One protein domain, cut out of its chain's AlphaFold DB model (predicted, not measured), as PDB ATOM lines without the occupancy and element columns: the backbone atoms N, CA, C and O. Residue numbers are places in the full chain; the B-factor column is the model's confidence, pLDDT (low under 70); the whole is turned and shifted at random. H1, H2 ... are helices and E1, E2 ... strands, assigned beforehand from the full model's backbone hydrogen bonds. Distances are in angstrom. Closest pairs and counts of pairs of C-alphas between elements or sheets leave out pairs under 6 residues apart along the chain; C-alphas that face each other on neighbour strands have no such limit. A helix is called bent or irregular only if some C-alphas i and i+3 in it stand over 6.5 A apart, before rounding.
ATOM      1  N   ARG A 521     -25.270 -25.245  29.122       92.00
ATOM      2  CA  ARG A 521     -26.071 -25.462  30.337       92.00
ATOM      3  C   ARG A 521     -25.237 -25.720  31.582       92.00
ATOM      4  O   ARG A 521     -25.711 -25.448  32.677       92.00
ATOM      5  N   LEU A 522     -23.998 -26.176  31.422       89.50
ATOM      6  CA  LEU A 522     -23.021 -26.228  32.508       89.50
ATOM      7  C   LEU A 522     -22.323 -24.889  32.773       89.50
ATOM      8  O   LEU A 522     -21.387 -24.825  33.562       89.50
ATOM      9  N   GLY A 523     -22.754 -23.814  32.113       90.25
ATOM     10  CA  GLY A 523     -22.206 -22.474  32.286       90.25
ATOM     11  C   GLY A 523     -20.973 -22.182  31.430       90.25
ATOM     12  O   GLY A 523     -20.393 -21.102  31.572       90.25
ATOM     13  N   LYS A 524     -20.566 -23.085  30.522       91.50
ATOM     14  CA  LYS A 524     -19.464 -22.799  29.591       91.50
ATOM     15  C   LYS A 524     -19.890 -21.716  28.597       91.50
ATOM     16  O   LYS A 524     -20.873 -21.864  27.878       91.50
ATOM     17  N   LYS A 525     -19.123 -20.625  28.546       93.44
ATOM     18  CA  LYS A 525     -19.317 -19.518  27.588       93.44
ATOM     19  C   LYS A 525     -18.404 -19.626  26.371       93.44
ATOM     20  O   LYS A 525     -18.747 -19.158  25.292       93.44
ATOM     21  N   THR A 526     -17.243 -20.231  26.566       92.62
ATOM     22  CA  THR A 526     -16.203 -20.414  25.558       92.62
ATOM     23  C   THR A 526     -15.650 -21.824  25.661       92.62
ATOM     24  O   THR A 526     -15.712 -22.445  26.723       92.62
ATOM     25  N   THR A 527     -15.083 -22.315  24.570       90.88
ATOM     26  CA  THR A 527     -14.375 -23.598  24.513       90.88
ATOM     27  C   THR A 527     -13.256 -23.496  23.487       90.88
ATOM     28  O   THR A 527     -13.244 -22.569  22.678       90.88
ATOM     29  N   THR A 528     -12.302 -24.413  23.507       90.00
ATOM     30  CA  THR A 528     -11.309 -24.536  22.433       90.00
ATOM     31  C   THR A 528     -11.814 -25.447  21.318       90.00
ATOM     32  O   THR A 528     -12.651 -26.324  21.552       90.00
ATOM     33  N   LEU A 529     -11.284 -25.283  20.103       86.75
ATOM     34  CA  LEU A 529     -11.551 -26.225  19.008       86.75
ATOM     35  C   LEU A 529     -11.087 -27.648  19.356       86.75
ATOM     36  O   LEU A 529     -11.722 -28.612  18.938       86.75
ATOM     37  N   ARG A 530     -10.022 -27.785  20.157       86.12
ATOM     38  CA  ARG A 530      -9.530 -29.068  20.681       86.12
ATOM     39  C   ARG A 530     -10.572 -29.797  21.528       86.12
ATOM     40  O   ARG A 530     -10.669 -31.016  21.444       86.12
ATOM     41  N   GLU A 531     -11.316 -29.067  22.354       85.00
ATOM     42  CA  GLU A 531     -12.373 -29.638  23.198       85.00
ATOM     43  C   GLU A 531     -13.632 -29.984  22.388       85.00
ATOM     44  O   GLU A 531     -14.283 -30.988  22.668       85.00
ATOM     45  N   LEU A 532     -13.970 -29.185  21.367       84.31
ATOM     46  CA  LEU A 532     -15.105 -29.481  20.484       84.31
ATOM     47  C   LEU A 532     -14.844 -30.701  19.603       84.31
ATOM     48  O   LEU A 532     -15.702 -31.576  19.501       84.31
ATOM     49  N   TYR A 533     -13.645 -30.794  19.029       83.25
ATOM     50  CA  TYR A 533     -13.261 -31.846  18.090       83.25
ATOM     51  C   TYR A 533     -12.080 -32.655  18.633       83.25
ATOM     52  O   TYR A 533     -10.961 -32.566  18.108       83.25
ATOM     53  N   PRO A 534     -12.301 -33.448  19.699       75.94
ATOM     54  CA  PRO A 534     -11.250 -34.276  20.258       75.94
ATOM     55  C   PRO A 534     -10.764 -35.258  19.185       75.94
ATOM     56  O   PRO A 534     -11.560 -35.911  18.514       75.94
ATOM     57  N   ASN A 535      -9.441 -35.368  19.039       77.00
ATOM     58  CA  ASN A 535      -8.752 -36.229  18.065       77.00
ATOM     59  C   ASN A 535      -8.783 -35.773  16.594       77.00
ATOM     60  O   ASN A 535      -8.352 -36.535  15.730       77.00
ATOM     61  N   ALA A 536      -9.229 -34.549  16.292       79.38
ATOM     62  CA  ALA A 536      -9.046 -33.983  14.957       79.38
ATOM     63  C   ALA A 536      -7.547 -33.885  14.588       79.38
ATOM     64  O   ALA A 536      -6.704 -33.574  15.438       79.38
ATOM     65  N   ASP A 537      -7.217 -34.180  13.324       74.81
ATOM     66  CA  ASP A 537      -5.834 -34.181  12.838       74.81
ATOM     67  C   ASP A 537      -5.240 -32.764  12.842       74.81
ATOM     68  O   ASP A 537      -5.892 -31.782  12.486       74.81
ATOM     69  N   LYS A 538      -3.982 -32.656  13.274       67.75
ATOM     70  CA  LYS A 538      -3.308 -31.393  13.619       67.75
ATOM     71  C   LYS A 538      -2.729 -30.661  12.409       67.75
ATOM     72  O   LYS A 538      -1.914 -29.762  12.604       67.75
ATOM     73  N   SER A 539      -3.074 -31.069  11.191       60.75
ATOM     74  CA  SER A 539      -2.227 -30.800  10.033       60.75
ATOM     75  C   SER A 539      -2.111 -29.317   9.671       60.75
ATOM     76  O   SER A 539      -1.021 -28.951   9.266       60.75
ATOM     77  N   ASP A 540      -3.104 -28.448   9.931       66.50
ATOM     78  CA  ASP A 540      -2.998 -27.004   9.600       66.50
ATOM     79  C   ASP A 540      -3.878 -26.041  10.447       66.50
ATOM     80  O   ASP A 540      -4.042 -24.868  10.103       66.50
ATOM     81  N   VAL A 541      -4.466 -26.487  11.567       74.12
ATOM     82  CA  VAL A 541      -5.414 -25.679  12.372       74.12
ATOM     83  C   VAL A 541      -4.884 -25.427  13.785       74.12
ATOM     84  O   VAL A 541      -4.455 -26.349  14.480       74.12
ATOM     85  N   ASN A 542      -4.956 -24.175  14.255       80.12
ATOM     86  CA  ASN A 542      -4.695 -23.858  15.660       80.12
ATOM     87  C   ASN A 542      -5.877 -24.308  16.535       80.12
ATOM     88  O   ASN A 542      -6.817 -23.553  16.774       80.12
ATOM     89  N   PHE A 543      -5.817 -25.545  17.027       81.38
ATOM     90  CA  PHE A 543      -6.869 -26.136  17.860       81.38
ATOM     91  C   PHE A 543      -7.004 -25.515  19.258       81.38
ATOM     92  O   PHE A 543      -8.023 -25.723  19.916       81.38
ATOM     93  N   ASP A 544      -6.025 -24.726  19.702       84.50
ATOM     94  CA  ASP A 544      -6.095 -24.007  20.979       84.50
ATOM     95  C   ASP A 544      -6.810 -22.649  20.834       84.50
ATOM     96  O   ASP A 544      -6.947 -21.894  21.798       84.50
ATOM     97  N   PHE A 545      -7.315 -22.337  19.634       87.44
ATOM     98  CA  PHE A 545      -8.180 -21.188  19.399       87.44
ATOM     99  C   PHE A 545      -9.493 -21.329  20.181       87.44
ATOM    100  O   PHE A 545     -10.190 -22.344  20.085       87.44
ATOM    101  N   SER A 546      -9.832 -20.291  20.948       89.69
ATOM    102  CA  SER A 546     -11.057 -20.251  21.741       89.69
ATOM    103  C   SER A 546     -12.214 -19.667  20.936       89.69
ATOM    104  O   SER A 546     -12.103 -18.585  20.359       89.69
ATOM    105  N   VAL A 547     -13.336 -20.380  20.926       89.94
ATOM    106  CA  VAL A 547     -14.587 -19.974  20.290       89.94
ATOM    107  C   VAL A 547     -15.653 -19.694  21.343       89.94
ATOM    108  O   VAL A 547     -15.725 -20.363  22.378       89.94
ATOM    109  N   ASN A 548     -16.494 -18.695  21.076       91.88
ATOM    110  CA  ASN A 548     -17.675 -18.418  21.888       91.88
ATOM    111  C   ASN A 548     -18.761 -19.446  21.576       91.88
ATOM    112  O   ASN A 548     -19.063 -19.694  20.410       91.88
ATOM    113  N   LEU A 549     -19.375 -19.994  22.618       92.62
ATOM    114  CA  LEU A 549     -20.493 -20.915  22.484       92.62
ATOM    115  C   LEU A 549     -21.809 -20.139  22.403       92.62
ATOM    116  O   LEU A 549     -22.061 -19.230  23.198       92.62
ATOM    117  N   LYS A 550     -22.667 -20.528  21.460       92.25
ATOM    118  CA  LYS A 550     -24.054 -20.067  21.351       92.25
ATOM    119  C   LYS A 550     -24.989 -21.272  21.355       92.25
ATOM    120  O   LYS A 550     -24.586 -22.321  20.858       92.25
ATOM    121  N   PRO A 551     -26.207 -21.158  21.916       92.00
ATOM    122  CA  PRO A 551     -27.201 -22.211  21.787       92.00
ATOM    123  C   PRO A 551     -27.453 -22.498  20.309       92.00
ATOM    124  O   PRO A 551     -27.704 -21.570  19.545       92.00
ATOM    125  N   LEU A 552     -27.363 -23.765  19.925       92.62
ATOM    126  CA  LEU A 552     -27.493 -24.207  18.547       92.62
ATOM    127  C   LEU A 552     -28.850 -24.874  18.334       92.62
ATOM    128  O   LEU A 552     -29.249 -25.764  19.094       92.62
ATOM    129  N   ARG A 553     -29.535 -24.485  17.257       91.06
ATOM    130  CA  ARG A 553     -30.632 -25.261  16.664       91.06
ATOM    131  C   ARG A 553     -30.187 -25.862  15.334       91.06
ATOM    132  O   ARG A 553     -29.364 -25.282  14.633       91.06
ATOM    133  N   VAL A 554     -30.727 -27.022  14.985       89.88
ATOM    134  CA  VAL A 554     -30.436 -27.675  13.702       89.88
ATOM    135  C   VAL A 554     -31.499 -27.276  12.689       89.88
ATOM    136  O   VAL A 554     -32.687 -27.407  12.982       89.88
ATOM    137  N   CYS A 555     -31.065 -26.828  11.514       90.25
ATOM    138  CA  CYS A 555     -31.922 -26.477  10.387       90.25
ATOM    139  C   CYS A 555     -31.524 -27.307   9.163       90.25
ATOM    140  O   CYS A 555     -30.339 -27.520   8.905       90.25
ATOM    141  N   GLU A 556     -32.504 -27.754   8.384       90.00
ATOM    142  CA  GLU A 556     -32.255 -28.372   7.079       90.00
ATOM    143  C   GLU A 556     -32.576 -27.352   5.985       90.00
ATOM    144  O   GLU A 556     -33.702 -26.866   5.935       90.00
ATOM    145  N   ALA A 557     -31.615 -27.019   5.125       92.19
ATOM    146  CA  ALA A 557     -31.808 -26.061   4.037       92.19
ATOM    147  C   ALA A 557     -32.402 -26.731   2.787       92.19
ATOM    148  O   ALA A 557     -32.153 -27.913   2.549       92.19
ATOM    149  N   ASN A 558     -33.165 -26.002   1.968       90.00
ATOM    150  CA  ASN A 558     -33.564 -26.458   0.629       90.00
ATOM    151  C   ASN A 558     -32.394 -26.386  -0.366       90.00
ATOM    152  O   ASN A 558     -32.322 -27.179  -1.302       90.00
ATOM    153  N   GLU A 559     -31.487 -25.437  -0.159       91.75
ATOM    154  CA  GLU A 559     -30.403 -25.084  -1.065       91.75
ATOM    155  C   GLU A 559     -29.034 -25.597  -0.578       91.75
ATOM    156  O   GLU A 559     -28.904 -26.194   0.493       91.75
ATOM    157  N   GLN A 560     -27.989 -25.371  -1.382       87.25
ATOM    158  CA  GLN A 560     -26.625 -25.825  -1.108       87.25
ATOM    159  C   GLN A 560     -25.680 -24.649  -0.848       87.25
ATOM    160  O   GLN A 560     -25.387 -23.864  -1.753       87.25
ATOM    161  N   PHE A 561     -25.134 -24.563   0.363       83.44
ATOM    162  CA  PHE A 561     -24.060 -23.632   0.703       83.44
ATOM    163  C   PHE A 561     -22.688 -24.181   0.258       83.44
ATOM    164  O   PHE A 561     -22.448 -25.382   0.417       83.44
ATOM    165  N   PRO A 562     -21.759 -23.349  -0.265       84.50
ATOM    166  CA  PRO A 562     -21.847 -21.895  -0.466       84.50
ATOM    167  C   PRO A 562     -22.420 -21.469  -1.830       84.50
ATOM    168  O   PRO A 562     -22.358 -20.291  -2.173       84.50
ATOM    169  N   LEU A 563     -22.938 -22.401  -2.637       84.62
ATOM    170  CA  LEU A 563     -23.374 -22.128  -4.013       84.62
ATOM    171  C   LEU A 563     -24.608 -21.222  -4.083       84.62
ATOM    172  O   LEU A 563     -24.740 -20.431  -5.013       84.62
ATOM    173  N   THR A 564     -25.522 -21.359  -3.123       84.06
ATOM    174  CA  THR A 564     -26.780 -20.607  -3.063       84.06
ATOM    175  C   THR A 564     -26.905 -19.890  -1.721       84.06
ATOM    176  O   THR A 564     -26.605 -20.457  -0.673       84.06
ATOM    177  N   ASN A 565     -27.333 -18.629  -1.772       82.31
ATOM    178  CA  ASN A 565     -27.650 -17.786  -0.621       82.31
ATOM    179  C   ASN A 565     -28.692 -16.744  -1.093       82.31
ATOM    180  O   ASN A 565     -28.484 -16.175  -2.173       82.31
ATOM    181  N   PRO A 566     -29.787 -16.471  -0.363       89.12
ATOM    182  CA  PRO A 566     -30.136 -16.957   0.977       89.12
ATOM    183  C   PRO A 566     -30.490 -18.452   1.035       89.12
ATOM    184  O   PRO A 566     -30.861 -19.040   0.022       89.12
ATOM    185  N   LEU A 567     -30.344 -19.060   2.217       92.12
ATOM    186  CA  LEU A 567     -30.792 -20.430   2.504       92.12
ATOM    187  C   LEU A 567     -32.191 -20.393   3.126       92.12
ATOM    188  O   LEU A 567     -32.464 -19.513   3.942       92.12
ATOM    189  N   THR A 568     -33.054 -21.353   2.805       93.06
ATOM    190  CA  THR A 568     -34.409 -21.474   3.358       93.06
ATOM    191  C   THR A 568     -34.635 -22.822   4.039       93.06
ATOM    192  O   THR A 568     -34.153 -23.854   3.579       93.06
ATOM    193  N   GLU A 569     -35.366 -22.833   5.153       90.69
ATOM    194  CA  GLU A 569     -35.609 -24.032   5.959       90.69
ATOM    195  C   GLU A 569     -36.623 -24.974   5.288       90.69
ATOM    196  O   GLU A 569     -37.720 -24.566   4.907       90.69
ATOM    197  N   LYS A 570     -36.292 -26.267   5.171       88.50
ATOM    198  CA  LYS A 570     -37.128 -27.292   4.514       88.50
ATOM    199  C   LYS A 570     -38.536 -27.395   5.102       88.50
ATOM    200  O   LYS A 570     -39.464 -27.757   4.385       88.50
ATOM    201  N   SER A 571     -38.711 -27.123   6.396       85.69
ATOM    202  CA  SER A 571     -40.004 -27.313   7.067       85.69
ATOM    203  C   SER A 571     -41.037 -26.233   6.759       85.69
ATOM    204  O   SER A 571     -42.227 -26.538   6.744       85.69
ATOM    205  N   ASP A 572     -40.616 -24.980   6.567       90.19
ATOM    206  CA  ASP A 572     -41.538 -23.844   6.427       90.19
ATOM    207  C   ASP A 572     -41.139 -22.810   5.361       90.19
ATOM    208  O   ASP A 572     -41.877 -21.850   5.134       90.19
ATOM    209  N   GLY A 573     -40.007 -23.010   4.686       90.12
ATOM    210  CA  GLY A 573     -39.497 -22.149   3.622       90.12
ATOM    211  C   GLY A 573     -38.978 -20.794   4.098       90.12
ATOM    212  O   GLY A 573     -38.729 -19.927   3.261       90.12
ATOM    213  N   LYS A 574     -38.832 -20.564   5.411       94.00
ATOM    214  CA  LYS A 574     -38.306 -19.295   5.924       94.00
ATOM    215  C   LYS A 574     -36.798 -19.207   5.758       94.00
ATOM    216  O   LYS A 574     -36.097 -20.210   5.836       94.00
ATOM    217  N   GLU A 575     -36.306 -17.990   5.565       93.19
ATOM    218  CA  GLU A 575     -34.875 -17.711   5.474       93.19
ATOM    219  C   GLU A 575     -34.144 -18.115   6.766       93.19
ATOM    220  O   GLU A 575     -34.584 -17.804   7.878       93.19
ATOM    221  N   ILE A 576     -33.027 -18.823   6.608       92.31
ATOM    222  CA  ILE A 576     -32.144 -19.232   7.696       92.31
ATOM    223  C   ILE A 576     -31.087 -18.143   7.879       92.31
ATOM    224  O   ILE A 576     -30.186 -17.998   7.052       92.31
ATOM    225  N   ASP A 577     -31.149 -17.423   9.000       91.25
ATOM    226  CA  ASP A 577     -30.068 -16.533   9.431       91.25
ATOM    227  C   ASP A 577     -28.889 -17.359   9.959       91.25
ATOM    228  O   ASP A 577     -28.731 -17.569  11.156       91.25
ATOM    229  N   TRP A 578     -28.071 -17.890   9.051       87.44
ATOM    230  CA  TRP A 578     -26.892 -18.676   9.417       87.44
ATOM    231  C   TRP A 578     -25.726 -17.819   9.927       87.44
ATOM    232  O   TRP A 578     -24.801 -18.339  10.553       87.44
ATOM    233  N   GLN A 579     -25.771 -16.502   9.701       88.50
ATOM    234  CA  GLN A 579     -24.735 -15.559  10.131       88.50
ATOM    235  C   GLN A 579     -24.847 -15.195  11.614       88.50
ATOM    236  O   GLN A 579     -23.853 -14.790  12.223       88.50
ATOM    237  N   SER A 580     -26.020 -15.388  12.221       88.19
ATOM    238  CA  SER A 580     -26.227 -15.284  13.669       88.19
ATOM    239  C   SER A 580     -25.244 -16.157  14.472       88.19
ATOM    240  O   SER A 580     -24.879 -15.807  15.602       88.19
ATOM    241  N   GLY A 581     -24.806 -17.288  13.905       85.31
ATOM    242  CA  GLY A 581     -24.019 -18.323  14.572       85.31
ATOM    243  C   GLY A 581     -24.795 -19.138  15.616       85.31
ATOM    244  O   GLY A 581     -24.162 -19.755  16.468       85.31
ATOM    245  N   ASP A 582     -26.132 -19.107  15.603       90.75
ATOM    246  CA  ASP A 582     -27.006 -19.887  16.503       90.75
ATOM    247  C   ASP A 582     -27.665 -21.108  15.825       90.75
ATOM    248  O   ASP A 582     -28.533 -21.776  16.397       90.75
ATOM    249  N   VAL A 583     -27.223 -21.439  14.608       91.19
ATOM    250  CA  VAL A 583     -27.728 -22.567  13.819       91.19
ATOM    251  C   VAL A 583     -26.608 -23.485  13.336       91.19
ATOM    252  O   VAL A 583     -25.520 -23.039  12.979       91.19
ATOM    253  N   VAL A 584     -26.915 -24.779  13.261       90.38
ATOM    254  CA  VAL A 584     -26.179 -25.758  12.454       90.38
ATOM    255  C   VAL A 584     -27.037 -26.068  11.239       90.38
ATOM    256  O   VAL A 584     -28.160 -26.558  11.383       90.38
ATOM    257  N   VAL A 585     -26.528 -25.761  10.049       90.06
ATOM    258  CA  VAL A 585     -27.277 -25.915   8.800       90.06
ATOM    259  C   VAL A 585     -26.819 -27.168   8.070       90.06
ATOM    260  O   VAL A 585     -25.640 -27.321   7.760       90.06
ATOM    261  N   ILE A 586     -27.766 -28.054   7.782       89.44
ATOM    262  CA  ILE A 586     -27.575 -29.212   6.911       89.44
ATOM    263  C   ILE A 586     -27.957 -28.785   5.496       89.44
ATOM    264  O   ILE A 586     -29.068 -28.295   5.279       89.44
ATOM    265  N   ASN A 587     -27.051 -28.967   4.540       87.75
ATOM    266  CA  ASN A 587     -27.301 -28.607   3.146       87.75
ATOM    267  C   ASN A 587     -28.454 -29.424   2.539       87.75
ATOM    268  O   ASN A 587     -28.666 -30.591   2.872       87.75
ATOM    269  N   GLY A 588     -29.187 -28.808   1.609       81.69
ATOM    270  CA  GLY A 588     -30.289 -29.451   0.893       81.69
ATOM    271  C   GLY A 588     -29.849 -30.559  -0.058       81.69
ATOM    272  O   GLY A 588     -30.625 -31.486  -0.295       81.69
ATOM    273  N   SER A 589     -28.604 -30.475  -0.524       74.12
ATOM    274  CA  SER A 589     -27.897 -31.459  -1.338       74.12
ATOM    275  C   SER A 589     -26.430 -31.525  -0.904       74.12
ATOM    276  O   SER A 589     -25.797 -30.488  -0.683       74.12
ATOM    277  N   SER A 590     -25.891 -32.739  -0.762       62.72
ATOM    278  CA  SER A 590     -24.491 -32.949  -0.376       62.72
ATOM    279  C   SER A 590     -23.535 -32.340  -1.413       62.72
ATOM    280  O   SER A 590     -23.867 -32.216  -2.595       62.72
ATOM    281  N   ALA A 591     -22.343 -31.927  -0.975       55.44
ATOM    282  CA  ALA A 591     -21.290 -31.506  -1.897       55.44
ATOM    283  C   ALA A 591     -20.933 -32.673  -2.836       55.44
ATOM    284  O   ALA A 591     -20.630 -33.762  -2.353       55.44
ATOM    285  N   LEU A 592     -21.054 -32.440  -4.149       45.47
ATOM    286  CA  LEU A 592     -20.701 -33.394  -5.209       45.47
ATOM    287  C   LEU A 592     -19.220 -33.769  -5.171       45.47
ATOM    288  O   LEU A 592     -18.394 -32.845  -4.978       45.47
TER     289      LEU A 592
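AT A GLANCE: This is residues 521 to 592 of the 592 residues of an uncharacterized protein of Rhizophagus irregularis (UniProt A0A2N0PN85). With little regular structure, this is two loop-rich lobes joined by residues 549 to 552: one holds the parallel pair E3 and E4 with the long loop 557 to 582, the other the antiparallel pair E1 and E2 with short H1 and loop 533 to 545. The 72 printed residues have named elements in the order E1, H1, E2, E3, E4, which hold only 18 residues, class mixed. The whole is loose, radius of gyration of the C-alphas 14.8 A, and flat, 37 by 32 by 16 A.

HOW THE PARTS SIT: Look first at E3, residues 553 to 556, and E4, residues 583 to 586: they are parallel at 27 degrees, with N 555 and O 584 2.9 A apart, within hydrogen-bond range. E1, residues 526 to 528, and E2, residues 546 to 548, are antiparallel at 146 degrees, with N 547 and O 527 2.8 A apart, within hydrogen-bond range. H1, residues 529 to 532, is too short for an O i to N i+4 pair; its one O i to N i+3 pair is within range. The closest C-alphas of H1 and E2, Leu 529 and Ser 546, are 6.6 A apart. E2 and E3 are apart.

IN THESE COORDINATES: Find C-alpha 526 at (-16.203, -20.414, 25.558), where E1 begins. E3 runs 10.2 A from C-alpha 553 at (-30.632, -25.261, 16.664), and E4 runs 9.6 A to C-alpha 586 at (-27.575, -29.212, 6.911).

THE WHOLE: The C-alphas farthest apart, Ser 539 and Asp 572, are 40.1 A apart. The printed part has no cut; the links H1 to E2 and E3 to E4 are long. Look for pLDDT under 70 at residues 538 to 540 and 590 to 592.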